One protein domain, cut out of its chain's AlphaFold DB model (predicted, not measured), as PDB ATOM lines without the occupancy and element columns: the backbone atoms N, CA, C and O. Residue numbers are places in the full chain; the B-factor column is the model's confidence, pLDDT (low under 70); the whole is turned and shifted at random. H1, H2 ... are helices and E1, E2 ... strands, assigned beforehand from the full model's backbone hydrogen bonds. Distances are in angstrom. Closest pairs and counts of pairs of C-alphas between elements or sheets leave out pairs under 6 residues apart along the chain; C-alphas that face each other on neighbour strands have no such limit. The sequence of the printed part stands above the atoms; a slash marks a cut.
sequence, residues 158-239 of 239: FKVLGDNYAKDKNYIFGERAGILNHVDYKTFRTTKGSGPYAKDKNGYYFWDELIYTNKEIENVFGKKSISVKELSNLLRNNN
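Overview. This is residues 158 to 239 of the 239 residues of an uncharacterized protein of Aquimarina algiphila (UniProt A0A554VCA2). This is an elongated row of small parts: a two-stranded hairpin, E1 and E2, at one end, a small three-stranded sheet, E3 E4 E5, farther along, and two short helices toward the other end. H2 packs slantwise over the edge strand E3, H1 leads on from E5 at the far end, and the long unnamed stretch 175 to 196 winds between the hairpin and the sheet. The printed part has 82 residues with five named strands followed by two named helices, E1 E2 E3 E4 E5 H1 H2; the class is mixed, and under half of the residues are in named elements. Both sheets are antiparallel, with orders E1 - E2 and E3 - E4 - E5. The whole is compact, with a radius of gyration of the C-alphas of 12.1 A and spans of 36 by 22 by 16 A.

Along the chain. Find C-alpha 165 at (159.281, 173.834, 111.112), where E1, residues 165 to 167, begins; it is 7.1 A long. E2, residues 172 to 174, covers 6.7 A. Pass over residues 175 to 196 to E3, residues 197 to 199, 7.2 A, beginning at (160.385, 173.106, 119.955). E4, residues 203 to 206, covers 10.5 A, and E5, residues 209 to 213, 11.1 A. H1, residues 214 to 221, runs 10.6 A; H2, residues 228 to 236, runs 12.2 A to C-alpha 236 at (161.187, 165.142, 127.276).

Arrangement. Look first at the hairpin of E1 and E2, where N 166 and O 173 are 2.9 A apart, within hydrogen-bond range. Residues 159 to 160 pair antiparallel with 166 to 167 of E1, and residues 178 to 179 with 173 to 174 of E2. E1 and E3 are only just apart, at 8.4 A. Next, E3, E4 and E5 form a meander, each strand the antiparallel neighbour of the one before: find N 205 and O 198 at 2.8 A, and N 204 and O 212 at 2.8 A, both within hydrogen-bond range. H1 is on this sheet but only grazes it, with its residues 214 to 220; the closest C-alphas of H1 and E4 are those of Asn 214 and Gly 203, 4.9 A apart. H2 is on the sheet and over E3, its closest C-alphas to E3 being Val 228 and Ala 198, 5.8 A. Its height over the sheet is 9.0 A, and it runs slantwise to the strands, at 41 degrees to E3 on the local plane, which is only just fitted, to 6 C-alphas. H1 and H2 are apart. In both helices every O i to N i+4 pair is within hydrogen-bond range.

Size, cuts and confidence. The C-alphas of Phe 158 and Gly 222, the two farthest apart, are 36.2 A from each other. The printed part has no cut and ends at Asn 239, the chain's last residue. The link from E2 to E3, 22 residues, is long. The mean pLDDT of the printed part is 94.3; look for values under 70 at residues 238 to 239.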
ATOM      1  N   PHE A 158     161.567 178.746 100.149       98.12
ATOM      2  CA  PHE A 158     161.159 177.788 101.171       98.12
ATOM      3  C   PHE A 158     162.310 176.872 101.615       98.12
ATOM      4  O   PHE A 158     162.957 176.206 100.801       98.12
ATOM      5  N   LYS A 159     162.529 176.795 102.930       97.06
ATOM      6  CA  LYS A 159     163.582 176.009 103.574       97.06
ATOM      7  C   LYS A 159     163.089 175.384 104.877       97.06
ATOM      8  O   LYS A 159     162.576 176.074 105.755       97.06
ATOM      9  N   VAL A 160     163.352 174.091 105.044       97.31
ATOM     10  CA  VAL A 160     163.136 173.373 106.307       97.31
ATOM     11  C   VAL A 160     164.166 173.823 107.353       97.31
ATOM     12  O   VAL A 160     165.364 173.898 107.068       97.31
ATOM     13  N   LEU A 161     163.699 174.159 108.558       95.81
ATOM     14  CA  LEU A 161     164.515 174.699 109.654       95.81
ATOM     15  C   LEU A 161     164.889 173.659 110.714       95.81
ATOM     16  O   LEU A 161     165.881 173.831 111.420       95.81
ATOM     17  N   GLY A 162     164.099 172.600 110.849       94.44
ATOM     18  CA  GLY A 162     164.264 171.591 111.888       94.44
ATOM     19  C   GLY A 162     163.328 170.415 111.663       94.44
ATOM     20  O   GLY A 162     163.021 170.079 110.522       94.44
ATOM     21  N   ASP A 163     162.881 169.801 112.754       94.81
ATOM     22  CA  ASP A 163     162.070 168.583 112.677       94.81
ATOM     23  C   ASP A 163     160.605 168.861 112.336       94.81
ATOM     24  O   ASP A 163     159.991 168.028 111.684       94.81
ATOM     25  N   ASN A 164     160.064 170.021 112.729       95.44
ATOM     26  CA  ASN A 164     158.630 170.337 112.615       95.44
ATOM     27  C   ASN A 164     158.354 171.752 112.063       95.44
ATOM     28  O   ASN A 164     157.220 172.232 112.104       95.44
ATOM     29  N   TYR A 165     159.391 172.449 111.577       97.31
ATOM     30  CA  TYR A 165     159.281 173.834 111.112       97.31
ATOM     31  C   TYR A 165     160.027 174.088 109.806       97.31
ATOM     32  O   TYR A 165     161.101 173.532 109.551       97.31
ATOM     33  N   ALA A 166     159.504 175.031 109.035       97.44
ATOM     34  CA  ALA A 166     160.114 175.587 107.840       97.44
ATOM     35  C   ALA A 166     159.899 177.106 107.780       97.44
ATOM     36  O   ALA A 166     159.140 177.682 108.559       97.44
ATOM     37  N   LYS A 167     160.585 177.775 106.857       97.81
ATOM     38  CA  LYS A 167     160.366 179.189 106.549       97.81
ATOM     39  C   LYS A 167     160.480 179.446 105.063       97.81
ATOM     40  O   LYS A 167     161.235 178.764 104.381       97.81
ATOM     41  N   ASP A 168     159.819 180.491 104.603       98.06
ATOM     42  CA  ASP A 168     160.144 181.152 103.342       98.06
ATOM     43  C   ASP A 168     160.606 182.591 103.631       98.06
ATOM     44  O   ASP A 168     161.011 182.896 104.758       98.06
ATOM     45  N   LYS A 169     160.602 183.483 102.638       97.38
ATOM     46  CA  LYS A 169     160.974 184.899 102.814       97.38
ATOM     47  C   LYS A 169     159.984 185.737 103.649       97.38
ATOM     48  O   LYS A 169     160.363 186.810 104.107       97.38
ATOM     49  N   ASN A 170     158.754 185.265 103.851       95.88
ATOM     50  CA  ASN A 170     157.641 186.003 104.457       95.88
ATOM     51  C   ASN A 170     157.134 185.380 105.771       95.88
ATOM     52  O   ASN A 170     156.713 186.103 106.671       95.88
ATOM     53  N   TYR A 171     157.151 184.052 105.880       97.62
ATOM     54  CA  TYR A 171     156.418 183.292 106.886       97.62
ATOM     55  C   TYR A 171     157.274 182.201 107.533       97.62
ATOM     56  O   TYR A 171     158.224 181.672 106.947       97.62
ATOM     57  N   ILE A 172     156.890 181.849 108.761       97.94
ATOM     58  CA  ILE A 172     157.302 180.616 109.431       97.94
ATOM     59  C   ILE A 172     156.136 179.634 109.343       97.94
ATOM     60  O   ILE A 172     154.995 179.996 109.633       97.94
ATOM     61  N   PHE A 173     156.439 178.400 108.960       97.12
ATOM     62  CA  PHE A 173     155.484 177.308 108.843       97.12
ATOM     63  C   PHE A 173     155.780 176.278 109.929       97.12
ATOM     64  O   PHE A 173     156.910 175.799 110.032       97.12
ATOM     65  N   GLY A 174     154.780 175.944 110.735       94.62
ATOM     66  CA  GLY A 174     154.780 174.791 111.622       94.62
ATOM     67  C   GLY A 174     153.966 173.658 111.010       94.62
ATOM     68  O   GLY A 174     152.932 173.894 110.387       94.62
ATOM     69  N   GLU A 175     154.413 172.427 111.222       90.38
ATOM     70  CA  GLU A 175     153.729 171.217 110.756       90.38
ATOM     71  C   GLU A 175     152.250 171.192 111.192       90.38
ATOM     72  O   GLU A 175     151.361 171.072 110.357       90.38
ATOM     73  N   ARG A 176     151.944 171.416 112.476       88.62
ATOM     74  CA  ARG A 176     150.554 171.356 112.966       88.62
ATOM     75  C   ARG A 176     149.709 172.587 112.614       88.62
ATOM     76  O   ARG A 176     148.554 172.447 112.222       88.62
ATOM     77  N   ALA A 177     150.263 173.784 112.790       90.19
ATOM     78  CA  ALA A 177     149.509 175.040 112.723       90.19
ATOM     79  C   ALA A 177     149.528 175.717 111.340       90.19
ATOM     80  O   ALA A 177     148.798 176.681 111.109       90.19
ATOM     81  N   GLY A 178     150.358 175.246 110.403       93.00
ATOM     82  CA  GLY A 178     150.597 175.961 109.153       93.00
ATOM     83  C   GLY A 178     151.359 177.261 109.409       93.00
ATOM     84  O   GLY A 178     152.430 177.236 110.006       93.00
ATOM     85  N   ILE A 179     150.842 178.401 108.947       94.69
ATOM     86  CA  ILE A 179     151.514 179.700 109.120       94.69
ATOM     87  C   ILE A 179     151.406 180.164 110.579       94.69
ATOM     88  O   ILE A 179     150.307 180.303 111.112       94.69
ATOM     89  N   LEU A 180     152.547 180.463 111.202       95.69
ATOM     90  CA  LEU A 180     152.604 180.962 112.577       95.69
ATOM     91  C   LEU A 180     152.416 182.489 112.622       95.69
ATOM     92  O   LEU A 180     153.204 183.227 112.031       95.69
ATOM     93  N   ASN A 181     151.408 182.967 113.362       89.94
ATOM     94  CA  ASN A 181     151.034 184.392 113.405       89.94
ATOM     95  C   ASN A 181     151.659 185.196 114.563       89.94
ATOM     96  O   ASN A 181     151.671 186.424 114.516       89.94
ATOM     97  N   HIS A 182     152.174 184.534 115.603       89.81
ATOM     98  CA  HIS A 182     152.641 185.180 116.845       89.81
ATOM     99  C   HIS A 182     154.129 184.940 117.129       89.81
ATOM    100  O   HIS A 182     154.566 184.912 118.281       89.81
ATOM    101  N   VAL A 183     154.908 184.761 116.063       96.88
ATOM    102  CA  VAL A 183     156.355 184.545 116.132       96.88
ATOM    103  C   VAL A 183     157.103 185.684 115.453       96.88
ATOM    104  O   VAL A 183     156.674 186.231 114.435       96.88
ATOM    105  N   ASP A 184     158.264 186.036 115.989       97.81
ATOM    106  CA  ASP A 184     159.178 186.976 115.360       97.81
ATOM    107  C   ASP A 184     160.008 186.268 114.282       97.81
ATOM    108  O   ASP A 184     160.988 185.578 114.564       97.81
ATOM    109  N   TYR A 185     159.636 186.484 113.020       97.44
ATOM    110  CA  TYR A 185     160.278 185.872 111.851       97.44
ATOM    111  C   TYR A 185     161.810 186.025 111.821       97.44
ATOM    112  O   TYR A 185     162.526 185.106 111.411       97.44
ATOM    113  N   LYS A 186     162.329 187.195 112.223       97.94
ATOM    114  CA  LYS A 186     163.761 187.521 112.111       97.94
ATOM    115  C   LYS A 186     164.603 186.713 113.089       97.94
ATOM    116  O   LYS A 186     165.723 186.334 112.758       97.94
ATOM    117  N   THR A 187     164.076 186.469 114.283       97.81
ATOM    118  CA  THR A 187     164.795 185.798 115.372       97.81
ATOM    119  C   THR A 187     164.351 184.355 115.594       97.81
ATOM    120  O   THR A 187     164.963 183.661 116.414       97.81
ATOM    121  N   PHE A 188     163.336 183.889 114.859       98.31
ATOM    122  CA  PHE A 188     162.855 182.515 114.925       98.31
ATOM    123  C   PHE A 188     163.968 181.518 114.586       98.31
ATOM    124  O   PHE A 188     164.597 181.581 113.526       98.31
ATOM    125  N   ARG A 189     164.210 180.583 115.502       97.12
ATOM    126  CA  ARG A 189     165.260 179.572 115.406       97.12
ATOM    127  C   ARG A 189     164.820 178.257 116.038       97.12
ATOM    128  O   ARG A 189     164.264 178.220 117.130       97.12
ATOM    129  N   THR A 190     165.134 177.172 115.348       97.62
ATOM    130  CA  THR A 190     165.025 175.783 115.805       97.62
ATOM    131  C   THR A 190     166.202 175.001 115.206       97.62
ATOM    132  O   THR A 190     167.014 175.572 114.475       97.62
ATOM    133  N   THR A 191     166.344 173.723 115.542       94.75
ATOM    134  CA  THR A 191     167.346 172.846 114.931       94.75
ATOM    135  C   THR A 191     166.851 171.410 114.893       94.75
ATOM    136  O   THR A 191     166.068 170.995 115.747       94.75
ATOM    137  N   LYS A 192     167.366 170.630 113.940       94.69
ATOM    138  CA  LYS A 192     167.151 169.181 113.874       94.69
ATOM    139  C   LYS A 192     167.489 168.506 115.211       94.69
ATOM    140  O   LYS A 192     168.503 168.832 115.841       94.69
ATOM    141  N   GLY A 193     166.656 167.558 115.621       94.44
ATOM    142  CA  GLY A 193     166.703 166.896 116.923       94.44
ATOM    143  C   GLY A 193     166.112 167.715 118.073       94.44
ATOM    144  O   GLY A 193     166.320 167.334 119.222       94.44
ATOM    145  N   SER A 194     165.431 168.830 117.790       95.81
ATOM    146  CA  SER A 194     164.686 169.595 118.800       95.81
ATOM    147  C   SER A 194     163.195 169.302 118.770       95.81
ATOM    148  O   SER A 194     162.476 169.925 119.532       95.81
ATOM    149  N   GLY A 195     162.714 168.414 117.899       94.75
ATOM    150  CA  GLY A 195     161.296 168.107 117.761       94.75
ATOM    151  C   GLY A 195     160.442 169.370 117.571       94.75
ATOM    152  O   GLY A 195     160.874 170.315 116.897       94.75
ATOM    153  N   PRO A 196     159.254 169.426 118.197       95.44
ATOM    154  CA  PRO A 196     158.300 170.517 118.027       95.44
ATOM    155  C   PRO A 196     158.656 171.742 118.877       95.44
ATOM    156  O   PRO A 196     157.767 172.463 119.308       95.44
ATOM    157  N   TYR A 197     159.939 171.963 119.172       97.56
ATOM    158  CA  TYR A 197     160.385 173.106 119.955       97.56
ATOM    159  C   TYR A 197     161.089 174.138 119.071       97.56
ATOM    160  O   TYR A 197     161.860 173.811 118.160       97.56
ATOM    161  N   ALA A 198     160.857 175.413 119.366       97.88
ATOM    162  CA  ALA A 198     161.504 176.545 118.710       97.88
ATOM    163  C   ALA A 198     161.696 177.707 119.689       97.88
ATOM    164  O   ALA A 198     161.235 177.658 120.828       97.88
ATOM    165  N   LYS A 199     162.399 178.759 119.265       97.44
ATOM    166  CA  LYS A 199     162.467 180.021 120.009       97.44
ATOM    167  C   LYS A 199     162.580 181.227 119.094       97.44
ATOM    168  O   LYS A 199     163.124 181.126 117.998       97.44
ATOM    169  N   ASP A 200     162.160 182.383 119.573       97.94
ATOM    170  CA  ASP A 200     162.362 183.677 118.926       97.94
ATOM    171  C   ASP A 200     162.893 184.703 119.955       97.94
ATOM    172  O   ASP A 200     163.639 184.323 120.868       97.94
ATOM    173  N   LYS A 201     162.658 186.005 119.771       96.75
ATOM    174  CA  LYS A 201     163.037 187.046 120.743       96.75
ATOM    175  C   LYS A 201     162.093 187.135 121.947       96.75
ATOM    176  O   LYS A 201     162.489 187.691 122.966       96.75
ATOM    177  N   ASN A 202     160.869 186.633 121.824       95.94
ATOM    178  CA  ASN A 202     159.825 186.691 122.841       95.94
ATOM    179  C   ASN A 202     159.948 185.507 123.809       95.94
ATOM    180  O   ASN A 202     159.776 185.672 125.017       95.94
ATOM    181  N   GLY A 203     160.330 184.333 123.301       96.88
ATOM    182  CA  GLY A 203     160.574 183.166 124.140       96.88
ATOM    183  C   GLY A 203     160.682 181.860 123.364       96.88
ATOM    184  O   GLY A 203     161.208 181.832 122.251       96.88
ATOM    185  N   TYR A 204     160.226 180.777 123.987       98.12
ATOM    186  CA  TYR A 204     160.314 179.399 123.520       98.12
ATOM    187  C   TYR A 204     158.924 178.843 123.271       98.12
ATOM    188  O   TYR A 204     157.993 179.107 124.032       98.12
ATOM    189  N   TYR A 205     158.817 178.040 122.224       97.44
ATOM    190  CA  TYR A 205     157.561 177.531 121.711       97.44
ATOM    191  C   TYR A 205     157.545 176.009 121.732       97.44
ATOM    192  O   TYR A 205     158.584 175.382 121.507       97.44
ATOM    193  N   PHE A 206     156.361 175.446 121.958       96.38
ATOM    194  CA  PHE A 206     156.012 174.067 121.641       96.38
ATOM    195  C   PHE A 206     154.908 174.105 120.588       96.38
ATOM    196  O   PHE A 206     153.844 174.670 120.827       96.38
ATOM    197  N   TRP A 207     155.176 173.558 119.404       94.81
ATOM    198  CA  TRP A 207     154.371 173.801 118.207       94.81
ATOM    199  C   TRP A 207     154.230 175.309 117.933       94.81
ATOM    200  O   TRP A 207     155.219 175.979 117.635       94.81
ATOM    201  N   ASP A 208     153.020 175.839 118.011       94.19
ATOM    202  CA  ASP A 208     152.660 177.238 117.806       94.19
ATOM    203  C   ASP A 208     152.428 178.008 119.118       94.19
ATOM    204  O   ASP A 208     152.213 179.219 119.093       94.19
ATOM    205  N   GLU A 209     152.533 177.334 120.263       95.75
ATOM    206  CA  GLU A 209     152.265 177.903 121.580       95.75
ATOM    207  C   GLU A 209     153.548 178.405 122.248       95.75
ATOM    208  O   GLU A 209     154.542 177.684 122.319       95.75
ATOM    209  N   LEU A 210     153.525 179.638 122.765       96.62
ATOM    210  CA  LEU A 210     154.592 180.178 123.608       96.62
ATOM    211  C   LEU A 210     154.509 179.531 124.998       96.62
ATOM    212  O   LEU A 210     153.591 179.828 125.755       96.62
ATOM    213  N   ILE A 211     155.485 178.691 125.343       96.94
ATOM    214  CA  ILE A 211     155.505 177.953 126.618       96.94
ATOM    215  C   ILE A 211     156.364 178.618 127.695       96.94
ATOM    216  O   ILE A 211     156.121 178.420 128.880       96.94
ATOM    217  N   TYR A 212     157.373 179.396 127.296       97.06
ATOM    218  CA  TYR A 212     158.213 180.159 128.216       97.06
ATOM    219  C   TYR A 212     158.687 181.450 127.563       97.06
ATOM    220  O   TYR A 212     159.354 181.428 126.528       97.06
ATOM    221  N   THR A 213     158.448 182.578 128.211       96.56
ATOM    222  CA  THR A 213     159.170 183.824 127.947       96.56
ATOM    223  C   THR A 213     160.639 183.692 128.355       96.56
ATOM    224  O   THR A 213     161.015 182.854 129.177       96.56
ATOM    225  N   ASN A 214     161.503 184.570 127.837       92.25
ATOM    226  CA  ASN A 214     162.911 184.588 128.264       92.25
ATOM    227  C   ASN A 214     163.074 184.813 129.780       92.25
ATOM    228  O   ASN A 214     163.978 184.243 130.385       92.25
ATOM    229  N   LYS A 215     162.180 185.597 130.398       93.62
ATOM    230  CA  LYS A 215     162.179 185.837 131.849       93.62
ATOM    231  C   LYS A 215     161.828 184.569 132.632       93.62
ATOM    232  O   LYS A 215     162.441 184.287 133.655       93.62
ATOM    233  N   GLU A 216     160.858 183.794 132.154       96.31
ATOM    234  CA  GLU A 216     160.468 182.542 132.809       96.31
ATOM    235  C   GLU A 216     161.563 181.480 132.714       96.31
ATOM    236  O   GLU A 216     161.786 180.769 133.688       96.31
ATOM    237  N   ILE A 217     162.313 181.418 131.608       95.38
ATOM    238  CA  ILE A 217     163.477 180.524 131.499       95.38
ATOM    239  C   ILE A 217     164.529 180.827 132.572       95.38
ATOM    240  O   ILE A 217     165.057 179.897 133.180       95.38
ATOM    241  N   GLU A 218     164.815 182.104 132.831       93.62
ATOM    242  CA  GLU A 218     165.762 182.496 133.881       93.62
ATOM    243  C   GLU A 218     165.268 182.079 135.268       93.62
ATOM    244  O   GLU A 218     166.038 181.512 136.041       93.62
ATOM    245  N   ASN A 219     163.976 182.261 135.548       94.12
ATOM    246  CA  ASN A 219     163.376 181.868 136.822       94.12
ATOM    247  C   ASN A 219     163.345 180.344 137.029       94.12
ATOM    248  O   ASN A 219     163.595 179.876 138.135       94.12
ATOM    249  N   VAL A 220     163.015 179.574 135.986       93.56
ATOM    250  CA  VAL A 220     162.823 178.116 136.078       93.56
ATOM    251  C   VAL A 220     164.153 177.366 136.034       93.56
ATOM    252  O   VAL A 220     164.346 176.409 136.778       93.56
ATOM    253  N   PHE A 221     165.079 177.787 135.170       92.62
ATOM    254  CA  PHE A 221     166.320 177.053 134.906       92.62
ATOM    255  C   PHE A 221     167.576 177.752 135.442       92.62
ATOM    256  O   PHE A 221     168.677 177.225 135.276       92.62
ATOM    257  N   GLY A 222     167.453 178.945 136.039       92.38
ATOM    258  CA  GLY A 222     168.592 179.723 136.541       92.38
ATOM    259  C   GLY A 222     169.543 180.211 135.440       92.38
ATOM    260  O   GLY A 222     170.692 180.555 135.714       92.38
ATOM    261  N   LYS A 223     169.099 180.199 134.175       91.25
ATOM    262  CA  LYS A 223     169.903 180.549 132.996       91.25
ATOM    263  C   LYS A 223     169.201 181.628 132.183       91.25
ATOM    264  O   LYS A 223     168.050 181.459 131.808       91.25
ATOM    265  N   LYS A 224     169.925 182.680 131.786       89.56
ATOM    266  CA  LYS A 224     169.385 183.762 130.932       89.56
ATOM    267  C   LYS A 224     168.819 183.277 129.590       89.56
ATOM    268  O   LYS A 224     167.915 183.883 129.030       89.56
ATOM    269  N   SER A 225     169.393 182.214 129.027       92.56
ATOM    270  CA  SER A 225     168.884 181.529 127.838       92.56
ATOM    271  C   SER A 225     169.460 180.120 127.795       92.56
ATOM    272  O   SER A 225     170.600 179.897 128.198       92.56
ATOM    273  N   ILE A 226     168.696 179.195 127.220       95.25
ATOM    274  CA  ILE A 226     169.149 177.848 126.867       95.25
ATOM    275  C   ILE A 226     169.005 177.606 125.364       95.25
ATOM    276  O   ILE A 226     168.367 178.379 124.637       95.25
ATOM    277  N   SER A 227     169.650 176.568 124.838       96.44
ATOM    278  CA  SER A 227     169.416 176.183 123.441       96.44
ATOM    279  C   SER A 227     168.037 175.525 123.284       96.44
ATOM    280  O   SER A 227     167.493 174.979 124.238       96.44
ATOM    281  N   VAL A 228     167.463 175.556 122.076       97.31
ATOM    282  CA  VAL A 228     166.169 174.887 121.812       97.31
ATOM    283  C   VAL A 228     166.284 173.377 122.035       97.31
ATOM    284  O   VAL A 228     165.397 172.766 122.618       97.31
ATOM    285  N   LYS A 229     167.416 172.787 121.636       96.50
ATOM    286  CA  LYS A 229     167.699 171.363 121.832       96.50
ATOM    287  C   LYS A 229     167.839 170.998 123.312       96.50
ATOM    288  O   LYS A 229     167.359 169.954 123.732       96.50
ATOM    289  N   GLU A 230     168.470 171.863 124.103       96.12
ATOM    290  CA  GLU A 230     168.553 171.693 125.557       96.12
ATOM    291  C   GLU A 230     167.166 171.745 126.202       96.12
ATOM    292  O   GLU A 230     166.832 170.834 126.953       96.12
ATOM    293  N   LEU A 231     166.331 172.732 125.848       96.12
ATOM    294  CA  LEU A 231     164.946 172.791 126.326       96.12
ATOM    295  C   LEU A 231     164.166 171.524 125.945       96.12
ATOM    296  O   LEU A 231     163.508 170.933 126.795       96.12
ATOM    297  N   SER A 232     164.277 171.083 124.688       95.81
ATOM    298  CA  SER A 232     163.623 169.864 124.202       95.81
ATOM    299  C   SER A 232     164.014 168.638 125.032       95.81
ATOM    300  O   SER A 232     163.146 167.882 125.460       95.81
ATOM    301  N   ASN A 233     165.307 168.462 125.318       95.38
ATOM    302  CA  ASN A 233     165.787 167.349 126.135       95.38
ATOM    303  C   ASN A 233     165.284 167.431 127.583       95.38
ATOM    304  O   ASN A 233     164.877 166.415 128.139       95.38
ATOM    305  N   LEU A 234     165.287 168.624 128.186       94.19
ATOM    306  CA  LEU A 234     164.804 168.825 129.554       94.19
ATOM    307  C   LEU A 234     163.319 168.472 129.685       94.19
ATOM    308  O   LEU A 234     162.941 167.760 130.608       94.19
ATOM    309  N   LEU A 235     162.484 168.926 128.749       92.81
ATOM    310  CA  LEU A 235     161.040 168.686 128.805       92.81
ATOM    311  C   LEU A 235     160.655 167.242 128.459       92.81
ATOM    312  O   LEU A 235     159.676 166.735 128.992       92.81
ATOM    313  N   ARG A 236     161.428 166.557 127.608       86.25
ATOM    314  CA  ARG A 236     161.187 165.142 127.276       86.25
ATOM    315  C   ARG A 236     161.545 164.177 128.400       86.25
ATOM    316  O   ARG A 236     160.951 163.114 128.461       86.25
ATOM    317  N   ASN A 237     162.516 164.523 129.241       81.38
ATOM    318  CA  ASN A 237     162.971 163.655 130.331       81.38
ATOM    319  C   ASN A 237     162.131 163.801 131.613       81.38
ATOM    320  O   ASN A 237     162.327 163.031 132.548       81.38
ATOM    321  N   ASN A 238     161.241 164.795 131.666       68.38
ATOM    322  CA  ASN A 238     160.399 165.095 132.826       68.38
ATOM    323  C   ASN A 238     158.942 164.608 132.672       68.38
ATOM    324  O   ASN A 238     158.145 164.839 133.580       68.38
ATOM    325  N   ASN A 239     158.608 163.961 131.550       51.62
ATOM    326  CA  ASN A 239     157.305 163.352 131.250       51.62
ATOM    327  C   ASN A 239     157.459 161.835 131.123       51.62
ATOM    328  O   ASN A 239     156.492 161.129 131.477       51.62
TER     329      ASN A 239